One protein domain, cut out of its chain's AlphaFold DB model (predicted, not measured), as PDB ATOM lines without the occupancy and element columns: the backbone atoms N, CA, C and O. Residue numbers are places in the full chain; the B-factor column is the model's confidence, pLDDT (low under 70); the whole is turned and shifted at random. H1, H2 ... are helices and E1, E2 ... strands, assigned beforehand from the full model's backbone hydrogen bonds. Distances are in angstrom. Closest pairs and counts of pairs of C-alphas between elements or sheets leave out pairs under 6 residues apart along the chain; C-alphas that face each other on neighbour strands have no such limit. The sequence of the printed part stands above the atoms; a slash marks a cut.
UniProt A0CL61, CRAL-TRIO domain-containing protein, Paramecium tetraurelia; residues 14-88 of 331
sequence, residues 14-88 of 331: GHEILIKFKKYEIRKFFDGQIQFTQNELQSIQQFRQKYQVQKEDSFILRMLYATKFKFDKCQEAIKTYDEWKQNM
ATOM      1  N   GLY A  14     107.595  83.935 117.694       89.50
ATOM      2  CA  GLY A  14     107.743  82.944 116.617       89.50
ATOM      3  C   GLY A  14     108.095  81.531 117.107       89.50
ATOM      4  O   GLY A  14     107.551  80.550 116.600       89.50
ATOM      5  N   HIS A  15     108.942  81.421 118.135       89.69
ATOM      6  CA  HIS A  15     109.326  80.139 118.737       89.69
ATOM      7  C   HIS A  15     108.193  79.490 119.556       89.69
ATOM      8  O   HIS A  15     108.197  78.278 119.772       89.69
ATOM      9  N   GLU A  16     107.204  80.273 119.993       90.44
ATOM     10  CA  GLU A  16     106.011  79.780 120.683       90.44
ATOM     11  C   GLU A  16     104.924  79.342 119.703       90.44
ATOM     12  O   GLU A  16     104.117  78.466 120.036       90.44
ATOM     13  N   ILE A  17     104.913  79.949 118.514       91.94
ATOM     14  CA  ILE A  17     104.003  79.654 117.409       91.94
ATOM     15  C   ILE A  17     104.428  78.377 116.674       91.94
ATOM     16  O   ILE A  17     103.584  77.519 116.404       91.94
ATOM     17  N   LEU A  18     105.718  78.233 116.361       91.69
ATOM     18  CA  LEU A  18     106.287  77.049 115.720       91.69
ATOM     19  C   LEU A  18     107.361  76.437 116.620       91.69
ATOM     20  O   LEU A  18     108.519  76.856 116.620       91.69
ATOM     21  N   ILE A  19     106.972  75.405 117.363       90.50
ATOM     22  CA  ILE A  19     107.857  74.711 118.294       90.50
ATOM     23  C   ILE A  19     108.543  73.573 117.546       90.50
ATOM     24  O   ILE A  19     107.888  72.619 117.118       90.50
ATOM     25  N   LYS A  20     109.866  73.653 117.409       89.44
ATOM     26  CA  LYS A  20     110.672  72.642 116.717       89.44
ATOM     27  C   LYS A  20     111.276  71.659 117.714       89.44
ATOM     28  O   LYS A  20     112.023  72.048 118.606       89.44
ATOM     29  N   PHE A  21     110.995  70.375 117.523       87.94
ATOM     30  CA  PHE A  21     111.665  69.269 118.202       87.94
ATOM     31  C   PHE A  21     112.610  68.568 117.224       87.94
ATOM     32  O   PHE A  21     112.489  68.704 116.010       87.94
ATOM     33  N   LYS A  22     113.526  67.740 117.742       87.31
ATOM     34  CA  LYS A  22     114.483  66.988 116.905       87.31
ATOM     35  C   LYS A  22     113.821  66.130 115.815       87.31
ATOM     36  O   LYS A  22     114.453  65.866 114.803       87.31
ATOM     37  N   LYS A  23     112.596  65.641 116.049       88.12
ATOM     38  CA  LYS A  23     111.904  64.676 115.172       88.12
ATOM     39  C   LYS A  23     110.585  65.178 114.582       88.12
ATOM     40  O   LYS A  23     110.035  64.514 113.715       88.12
ATOM     41  N   TYR A  24     110.042  66.278 115.090       86.50
ATOM     42  CA  TYR A  24     108.733  66.787 114.689       86.50
ATOM     43  C   TYR A  24     108.607  68.263 115.056       86.50
ATOM     44  O   TYR A  24     109.406  68.796 115.823       86.50
ATOM     45  N   GLU A  25     107.576  68.918 114.545       89.31
ATOM     46  CA  GLU A  25     107.237  70.292 114.892       89.31
ATOM     47  C   GLU A  25     105.788  70.386 115.371       89.31
ATOM     48  O   GLU A  25     104.935  69.579 114.998       89.31
ATOM     49  N   ILE A  26     105.514  71.364 116.229       89.88
ATOM     50  CA  ILE A  26     104.163  71.718 116.652       89.88
ATOM     51  C   ILE A  26     103.900  73.151 116.206       89.88
ATOM     52  O   ILE A  26     104.470  74.097 116.749       89.88
ATOM     53  N   ARG A  27     102.979  73.302 115.252       92.19
ATOM     54  CA  ARG A  27     102.405  74.586 114.856       92.19
ATOM     55  C   ARG A  27     101.193  74.898 115.739       92.19
ATOM     56  O   ARG A  27     100.214  74.153 115.731       92.19
ATOM     57  N   LYS A  28     101.255  75.972 116.528       92.19
ATOM     58  CA  LYS A  28     100.098  76.535 117.246       92.19
ATOM     59  C   LYS A  28      99.325  77.473 116.328       92.19
ATOM     60  O   LYS A  28      99.913  78.092 115.446       92.19
ATOM     61  N   PHE A  29      98.025  77.597 116.557       91.44
ATOM     62  CA  PHE A  29      97.130  78.427 115.753       91.44
ATOM     63  C   PHE A  29      96.517  79.477 116.653       91.44
ATOM     64  O   PHE A  29      95.912  79.111 117.662       91.44
ATOM     65  N   PHE A  30      96.646  80.735 116.258       90.75
ATOM     66  CA  PHE A  30      95.892  81.814 116.860       90.75
ATOM     67  C   PHE A  30      95.149  82.558 115.744       90.75
ATOM     68  O   PHE A  30      95.525  82.475 114.571       90.75
ATOM     69  N   ASP A  31      94.064  83.217 116.092       88.06
ATOM     70  CA  ASP A  31      93.313  84.111 115.233       88.06
ATOM     71  C   ASP A  31      94.050  85.462 115.127       88.06
ATOM     72  O   ASP A  31      95.146  85.649 115.648       88.06
ATOM     73  N   GLY A  32      93.497  86.436 114.415       83.25
ATOM     74  CA  GLY A  32      94.123  87.756 114.331       83.25
ATOM     75  C   GLY A  32      95.391  87.829 113.476       83.25
ATOM     76  O   GLY A  32      95.519  87.148 112.454       83.25
ATOM     77  N   GLN A  33      96.286  88.751 113.834       75.56
ATOM     78  CA  GLN A  33      97.458  89.084 113.028       75.56
ATOM     79  C   GLN A  33      98.638  88.154 113.346       75.56
ATOM     80  O   GLN A  33      99.452  88.436 114.221       75.56
ATOM     81  N   ILE A  34      98.757  87.055 112.597       75.75
ATOM     82  CA  ILE A  34      99.894  86.125 112.694       75.75
ATOM     83  C   ILE A  34     100.582  85.997 111.352       75.75
ATOM     84  O   ILE A  34      99.952  86.013 110.295       75.75
ATOM     85  N   GLN A  35     101.897  85.831 111.408       83.19
ATOM     86  CA  GLN A  35     102.683  85.495 110.238       83.19
ATOM     87  C   GLN A  35     102.443  84.033 109.854       83.19
ATOM     88  O   GLN A  35     102.813  83.101 110.571       83.19
ATOM     89  N   PHE A  36     101.794  83.850 108.712       88.88
ATOM     90  CA  PHE A  36     101.714  82.570 108.029       88.88
ATOM     91  C   PHE A  36     102.938  82.392 107.132       88.88
ATOM     92  O   PHE A  36     103.451  83.361 106.565       88.88
ATOM     93  N   THR A  37     103.400  81.154 106.967       91.38
ATOM     94  CA  THR A  37     104.386  80.859 105.920       91.38
ATOM     95  C   THR A  37     103.741  80.997 104.538       91.38
ATOM     96  O   THR A  37     102.521  80.895 104.397       91.38
ATOM     97  N   GLN A  38     104.550  81.177 103.492       93.19
ATOM     98  CA  GLN A  38     104.032  81.247 102.119       93.19
ATOM     99  C   GLN A  38     103.249  79.981 101.730       93.19
ATOM    100  O   GLN A  38     102.184  80.073 101.126       93.19
ATOM    101  N   ASN A  39     103.712  78.805 102.167       94.56
ATOM    102  CA  ASN A  39     103.029  77.533 101.917       94.56
ATOM    103  C   ASN A  39     101.678  77.440 102.647       94.56
ATOM    104  O   ASN A  39     100.709  76.912 102.096       94.56
ATOM    105  N   GLU A  40     101.597  77.956 103.880       95.25
ATOM    106  CA  GLU A  40     100.340  78.022 104.638       95.25
ATOM    107  C   GLU A  40      99.334  78.934 103.922       95.25
ATOM    108  O   GLU A  40      98.200  78.520 103.683       95.25
ATOM    109  N   LEU A  41      99.762  80.135 103.512       94.50
ATOM    110  CA  LEU A  41      98.926  81.088 102.772       94.50
ATOM    111  C   LEU A  41      98.407  80.496 101.463       94.50
ATOM    112  O   LEU A  41      97.207  80.561 101.193       94.50
ATOM    113  N   GLN A  42      99.291  79.876 100.682       96.94
ATOM    114  CA  GLN A  42      98.918  79.235  99.427       96.94
ATOM    115  C   GLN A  42      97.892  78.120  99.655       96.94
ATOM    116  O   GLN A  42      96.889  78.055  98.945       96.94
ATOM    117  N   SER A  43      98.093  77.280 100.674       97.50
ATOM    118  CA  SER A  43      97.164  76.191 101.001       97.50
ATOM    119  C   SER A  43      95.785  76.715 101.410       97.50
ATOM    120  O   SER A  43      94.768  76.186 100.961       97.50
ATOM    121  N   ILE A  44      95.734  77.776 102.222       96.19
ATOM    122  CA  ILE A  44      94.480  78.426 102.634       96.19
ATOM    123  C   ILE A  44      93.755  79.005 101.414       96.19
ATOM    124  O   ILE A  44      92.554  78.785 101.253       96.19
ATOM    125  N   GLN A  45      94.473  79.712 100.536       95.94
ATOM    126  CA  GLN A  45      93.904  80.317  99.328       95.94
ATOM    127  C   GLN A  45      93.353  79.261  98.366       95.94
ATOM    128  O   GLN A  45      92.212  79.381  97.923       95.94
ATOM    129  N   GLN A  46      94.116  78.198  98.098       97.56
ATOM    130  CA  GLN A  46      93.676  77.090  97.245       97.56
ATOM    131  C   GLN A  46      92.447  76.384  97.826       97.56
ATOM    132  O   GLN A  46      91.491  76.101  97.101       97.56
ATOM    133  N   PHE A  47      92.440  76.127  99.137       98.25
ATOM    134  CA  PHE A  47      91.293  75.526  99.812       98.25
ATOM    135  C   PHE A  47      90.049  76.420  99.700       98.25
ATOM    136  O   PHE A  47      88.970  75.948  99.329       98.25
ATOM    137  N   ARG A  48      90.203  77.728  99.946       96.19
ATOM    138  CA  ARG A  48      89.119  78.713  99.839       96.19
ATOM    139  C   ARG A  48      88.582  78.816  98.414       96.19
ATOM    140  O   ARG A  48      87.370  78.855  98.238       96.19
ATOM    141  N   GLN A  49      89.452  78.810  97.407       95.62
ATOM    142  CA  GLN A  49      89.045  78.837  96.003       95.62
ATOM    143  C   GLN A  49      88.238  77.587  95.621       95.62
ATOM    144  O   GLN A  49      87.254  77.698  94.894       95.62
ATOM    145  N   LYS A  50      88.622  76.410  96.132       97.56
ATOM    146  CA  LYS A  50      87.953  75.142  95.810       97.56
ATOM    147  C   LYS A  50      86.568  75.007  96.457       97.56
ATOM    148  O   LYS A  50      85.643  74.572  95.780       97.56
ATOM    149  N   TYR A  51      86.419  75.356  97.738       97.31
ATOM    150  CA  TYR A  51      85.179  75.090  98.497       97.31
ATOM    151  C   TYR A  51      84.401  76.333  98.937       97.31
ATOM    152  O   TYR A  51      83.356  76.196  99.565       97.31
ATOM    153  N   GLN A  52      84.896  77.538  98.639       94.00
ATOM    154  CA  GLN A  52      84.235  78.813  98.954       94.00
ATOM    155  C   GLN A  52      83.924  78.998 100.455       94.00
ATOM    156  O   GLN A  52      82.961  79.656 100.838       94.00
ATOM    157  N   VAL A  53      84.761  78.427 101.329       92.19
ATOM    158  CA  VAL A  53      84.575  78.482 102.787       92.19
ATOM    159  C   VAL A  53      84.792  79.902 103.315       92.19
ATOM    160  O   VAL A  53      85.851  80.498 103.114       92.19
ATOM    161  N   GLN A  54      83.811  80.423 104.055       91.00
ATOM    162  CA  GLN A  54      83.848  81.737 104.710       91.00
ATOM    163  C   GLN A  54      84.201  81.606 106.200       91.00
ATOM    164  O   GLN A  54      83.373  81.801 107.086       91.00
ATOM    165  N   LYS A  55      85.450  81.222 106.480       91.00
ATOM    166  CA  LYS A  55      86.025  81.154 107.834       91.00
ATOM    167  C   LYS A  55      87.345  81.920 107.890       91.00
ATOM    168  O   LYS A  55      87.933  82.210 106.843       91.00
ATOM    169  N   GLU A  56      87.820  82.200 109.100       90.38
ATOM    170  CA  GLU A  56      89.127  82.828 109.308       90.38
ATOM    171  C   GLU A  56      90.268  81.933 108.842       90.38
ATOM    172  O   GLU A  56      90.206  80.706 108.952       90.38
ATOM    173  N   ASP A  57      91.339  82.560 108.361       91.62
ATOM    174  CA  ASP A  57      92.527  81.868 107.856       91.62
ATOM    175  C   ASP A  57      93.141  80.944 108.918       91.62
ATOM    176  O   ASP A  57      93.500  79.806 108.622       91.62
ATOM    177  N   SER A  58      93.177  81.382 110.178       90.88
ATOM    178  CA  SER A  58      93.623  80.585 111.325       90.88
ATOM    179  C   SER A  58      92.771  79.331 111.552       90.88
ATOM    180  O   SER A  58      93.307  78.262 111.852       90.88
ATOM    181  N   PHE A  59      91.449  79.436 111.385       92.56
ATOM    182  CA  PHE A  59      90.523  78.314 111.500       92.56
ATOM    183  C   PHE A  59      90.705  77.329 110.344       92.56
ATOM    184  O   PHE A  59      90.818  76.128 110.585       92.56
ATOM    185  N   ILE A  60      90.791  77.824 109.105       94.69
ATOM    186  CA  ILE A  60      91.054  76.982 107.929       94.69
ATOM    187  C   ILE A  60      92.388  76.258 108.105       94.69
ATOM    188  O   ILE A  60      92.453  75.041 107.945       94.69
ATOM    189  N   LEU A  61      93.437  76.972 108.511       94.12
ATOM    190  CA  LEU A  61      94.755  76.387 108.712       94.12
ATOM    191  C   LEU A  61      94.753  75.313 109.805       94.12
ATOM    192  O   LEU A  61      95.327  74.240 109.621       94.12
ATOM    193  N   ARG A  62      94.061  75.569 110.919       92.69
ATOM    194  CA  ARG A  62      93.865  74.599 112.004       92.69
ATOM    195  C   ARG A  62      93.246  73.297 111.484       92.69
ATOM    196  O   ARG A  62      93.699  72.218 111.866       92.69
ATOM    197  N   MET A  63      92.254  73.394 110.600       94.25
ATOM    198  CA  MET A  63      91.595  72.235 109.987       94.25
ATOM    199  C   MET A  63      92.476  71.546 108.938       94.25
ATOM    200  O   MET A  63      92.530  70.314 108.895       94.25
ATOM    201  N   LEU A  64      93.231  72.309 108.144       95.25
ATOM    202  CA  LEU A  64      94.194  71.765 107.184       95.25
ATOM    203  C   LEU A  64      95.269  70.931 107.885       95.25
ATOM    204  O   LEU A  64      95.510  69.795 107.485       95.25
ATOM    205  N   TYR A  65      95.863  71.429 108.971       92.81
ATOM    206  CA  TYR A  65      96.851  70.663 109.737       92.81
ATOM    207  C   TYR A  65      96.259  69.384 110.341       92.81
ATOM    208  O   TYR A  65      96.855  68.318 110.185       92.81
ATOM    209  N   ALA A  66      95.075  69.463 110.962       89.25
ATOM    210  CA  ALA A  66      94.392  68.293 111.528       89.25
ATOM    211  C   ALA A  66      94.109  67.219 110.460       89.25
ATOM    212  O   ALA A  66      94.237  66.021 110.687       89.25
ATOM    213  N   THR A  67      93.796  67.643 109.236       92.75
ATOM    214  CA  THR A  67      93.503  66.733 108.120       92.75
ATOM    215  C   THR A  67      94.714  66.405 107.249       92.75
ATOM    216  O   THR A  67      94.565  65.779 106.194       92.75
ATOM    217  N   LYS A  68      95.928  66.778 107.685       92.50
ATOM    218  CA  LYS A  68      97.188  66.584 106.945       92.50
ATOM    219  C   LYS A  68      97.110  67.133 105.511       92.50
ATOM    220  O   LYS A  68      97.547  66.477 104.569       92.50
ATOM    221  N   PHE A  69      96.495  68.306 105.360       95.12
ATOM    222  CA  PHE A  69      96.273  69.030 104.104       95.12
ATOM    223  C   PHE A  69      95.474  68.243 103.051       95.12
ATOM    224  O   PHE A  69      95.515  68.551 101.861       95.12
ATOM    225  N   LYS A  70      94.690  67.240 103.468       97.19
ATOM    226  CA  LYS A  70      93.756  66.532 102.582       97.19
ATOM    227  C   LYS A  70      92.482  67.355 102.438       97.19
ATOM    228  O   LYS A  70      91.596  67.282 103.283       97.19
ATOM    229  N   PHE A  71      92.401  68.126 101.360       98.00
ATOM    230  CA  PHE A  71      91.364  69.135 101.132       98.00
ATOM    231  C   PHE A  71      89.929  68.602 101.258       98.00
ATOM    232  O   PHE A  71      89.136  69.204 101.973       98.00
ATOM    233  N   ASP A  72      89.608  67.444 100.675       97.94
ATOM    234  CA  ASP A  72      88.248  66.889 100.787       97.94
ATOM    235  C   ASP A  72      87.905  66.504 102.237       97.94
ATOM    236  O   ASP A  72      86.819  66.810 102.722       97.94
ATOM    237  N   LYS A  73      88.874  65.945 102.978       96.94
ATOM    238  CA  LYS A  73      88.709  65.649 104.411       96.94
ATOM    239  C   LYS A  73      88.589  66.918 105.252       96.94
ATOM    240  O   LYS A  73      87.850  66.934 106.225       96.94
ATOM    241  N   CYS A  74      89.329  67.968 104.897       96.88
ATOM    242  CA  CYS A  74      89.242  69.270 105.551       96.88
ATOM    243  C   CYS A  74      87.841  69.864 105.389       96.88
ATOM    244  O   CYS A  74      87.256  70.320 106.368       96.88
ATOM    245  N   GLN A  75      87.276  69.796 104.182       97.69
ATOM    246  CA  GLN A  75      85.919  70.267 103.922       97.69
ATOM    247  C   GLN A  75      84.873  69.486 104.725       97.69
ATOM    248  O   GLN A  75      84.008  70.095 105.354       97.69
ATOM    249  N   GLU A  76      84.968  68.155 104.747       96.69
ATOM    250  CA  GLU A  76      84.093  67.305 105.561       96.69
ATOM    251  C   GLU A  76      84.210  67.657 107.053       96.69
ATOM    252  O   GLU A  76      83.208  67.908 107.717       96.69
ATOM    253  N   ALA A  77      85.438  67.791 107.558       95.38
ATOM    254  CA  ALA A  77      85.708  68.127 108.951       95.38
ATOM    255  C   ALA A  77      85.188  69.518 109.361       95.38
ATOM    256  O   ALA A  77      84.809  69.696 110.522       95.38
ATOM    257  N   ILE A  78      85.178  70.490 108.439       96.31
ATOM    258  CA  ILE A  78      84.574  71.816 108.644       96.31
ATOM    259  C   ILE A  78      83.050  71.710 108.659       96.31
ATOM    260  O   ILE A  78      82.426  72.271 109.555       96.31
ATOM    261  N   LYS A  79      82.455  70.954 107.730       95.69
ATOM    262  CA  LYS A  79      81.003  70.746 107.683       95.69
ATOM    263  C   LYS A  79      80.489  70.098 108.972       95.69
ATOM    264  O   LYS A  79      79.566  70.628 109.577       95.69
ATOM    265  N   THR A  80      81.135  69.029 109.440       94.88
ATOM    266  CA  THR A  80      80.785  68.375 110.713       94.88
ATOM    267  C   THR A  80      80.901  69.332 111.900       94.88
ATOM    268  O   THR A  80      80.050  69.325 112.784       94.88
ATOM    269  N   TYR A  81      81.940  70.174 111.926       95.06
ATOM    270  CA  TYR A  81      82.093  71.186 112.972       95.06
ATOM    271  C   TYR A  81      80.964  72.227 112.930       95.06
ATOM    272  O   TYR A  81      80.422  72.588 113.974       95.06
ATOM    273  N   ASP A  82      80.601  72.705 111.740       94.56
ATOM    274  CA  ASP A  82      79.541  73.697 111.567       94.56
ATOM    275  C   ASP A  82      78.167  73.130 111.946       94.56
ATOM    276  O   ASP A  82      77.419  73.789 112.667       94.56
ATOM    277  N   GLU A  83      77.868  71.889 111.555       94.00
ATOM    278  CA  GLU A  83      76.662  71.165 111.974       94.00
ATOM    279  C   GLU A  83      76.609  70.997 113.496       94.00
ATOM    280  O   GLU A  83      75.583  71.269 114.119       94.00
ATOM    281  N   TRP A  84      77.718  70.595 114.123       93.25
ATOM    282  CA  TRP A  84      77.801  70.506 115.581       93.25
ATOM    283  C   TRP A  84      77.548  71.862 116.245       93.25
ATOM    284  O   TRP A  84      76.780  71.943 117.203       93.25
ATOM    285  N   LYS A  85      78.146  72.941 115.725       91.19
ATOM    286  CA  LYS A  85      77.999  74.277 116.308       91.19
ATOM    287  C   LYS A  85      76.582  74.833 116.151       91.19
ATOM    288  O   LYS A  85      76.120  75.529 117.046       91.19
ATOM    289  N   GLN A  86      75.898  74.518 115.050       90.06
ATOM    290  CA  GLN A  86      74.497  74.895 114.815       90.06
ATOM    291  C   GLN A  86      73.521  74.125 115.710       90.06
ATOM    292  O   GLN A  86      72.552  74.702 116.190       90.06
ATOM    293  N   ASN A  87      73.790  72.839 115.949       87.56
ATOM    294  CA  ASN A  87      72.952  71.970 116.781       87.56
ATOM    295  C   ASN A  87      73.281  72.052 118.277       87.56
ATOM    296  O   ASN A  87      72.668  71.359 119.089       87.56
ATOM    297  N   MET A  88      74.272  72.859 118.648       81.25
ATOM    298  CA  MET A  88      74.621  73.088 120.039       81.25
ATOM    299  C   MET A  88      73.439  73.751 120.747       81.25
ATOM    300  O   MET A  88      73.120  74.905 120.470       81.25
TER     301      MET A  88
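This is residues 14 to 88 of the 331 residues of the protein "CRAL-TRIO domain-containing protein" of Paramecium tetraurelia (UniProt A0CL61). A short helix, H3, forms the core of a three-helix body; H2 crosses it about perpendicular on one side, and the first half of H4, residues 71 to 78, packs on it at a steep tilt. At one end of the long axis lies a small hairpin of E1 and E2 preceded by the one-turn H1, with the hairpin's tip, residues 20 to 25, sticking out, while at the other end residues 80 to 88 stick out, of which 80 to 86 belong to H4. The printed part has 75 residues, with four named helices and two named strands in the order H1, E1, E2, H2, H3, H4, and the two-stranded sheet E1 - E2 is antiparallel. The class is mostly helix. The whole is only just compact, close to loose, with a radius of gyration of the C-alphas of 13.2 A and spans of 39 by 27 by 25 A.

H1, residues 14 to 17, begins at C-alpha 14 (107.743, 82.944, 116.617) and is 5.0 A long from first to last C-alpha. E1, residues 18 to 20, measures 6.3 A, and E2, residues 25 to 27, measures 6.5 A. H2, residues 38 to 51, runs 20.2 A from C-alpha 38 at (104.032, 81.247, 102.119). H3, residues 57 to 66, measures 14.2 A. H4, residues 71 to 86, runs 22.5 A and ends at C-alpha 86 (74.497, 74.895, 114.815).

E1 and E2 form a hairpin, antiparallel at 171 degrees, with N 19 and O 26 at 2.9 A and N 26 and O 19 at 2.8 A, both within hydrogen-bond range. The closest C-alphas of H1 and E2 are those of Ile 17 and Arg 27, 5.9 A apart. H1 is apart from H2, H3 and H4. H2 touches H3 with residues 40 to 44 alone; the closest C-alphas are those of Ile 44 and Leu 61, 6.4 A apart, and the lines are about perpendicular at 88 degrees. H3 and H4 touch, H4 with residues 71 to 78 alone, closest at the C-alphas of Leu 64 and Cys 74, 5.8 A apart. They run opposite ways at a steep tilt of 66 degrees. H2 and H4 are close but not clearly touching, closest at the C-alphas of Phe 47 and Phe 71, 6.5 A apart; they run the same way at a steep tilt of 69 degrees, only just short of about perpendicular. In H2, H3 and H4 every O i to N i+4 pair is within hydrogen-bond range; H1 is too short for such a pair.

The two C-alphas farthest apart are those of Lys 22 and Asn 87, at 41.8 A. The printed part has no cut. The link from E2 to H2, 10 residues, is short but not tight; the other links are tight. The mean pLDDT of the printed part is 92.3, and no printed residue is under 70.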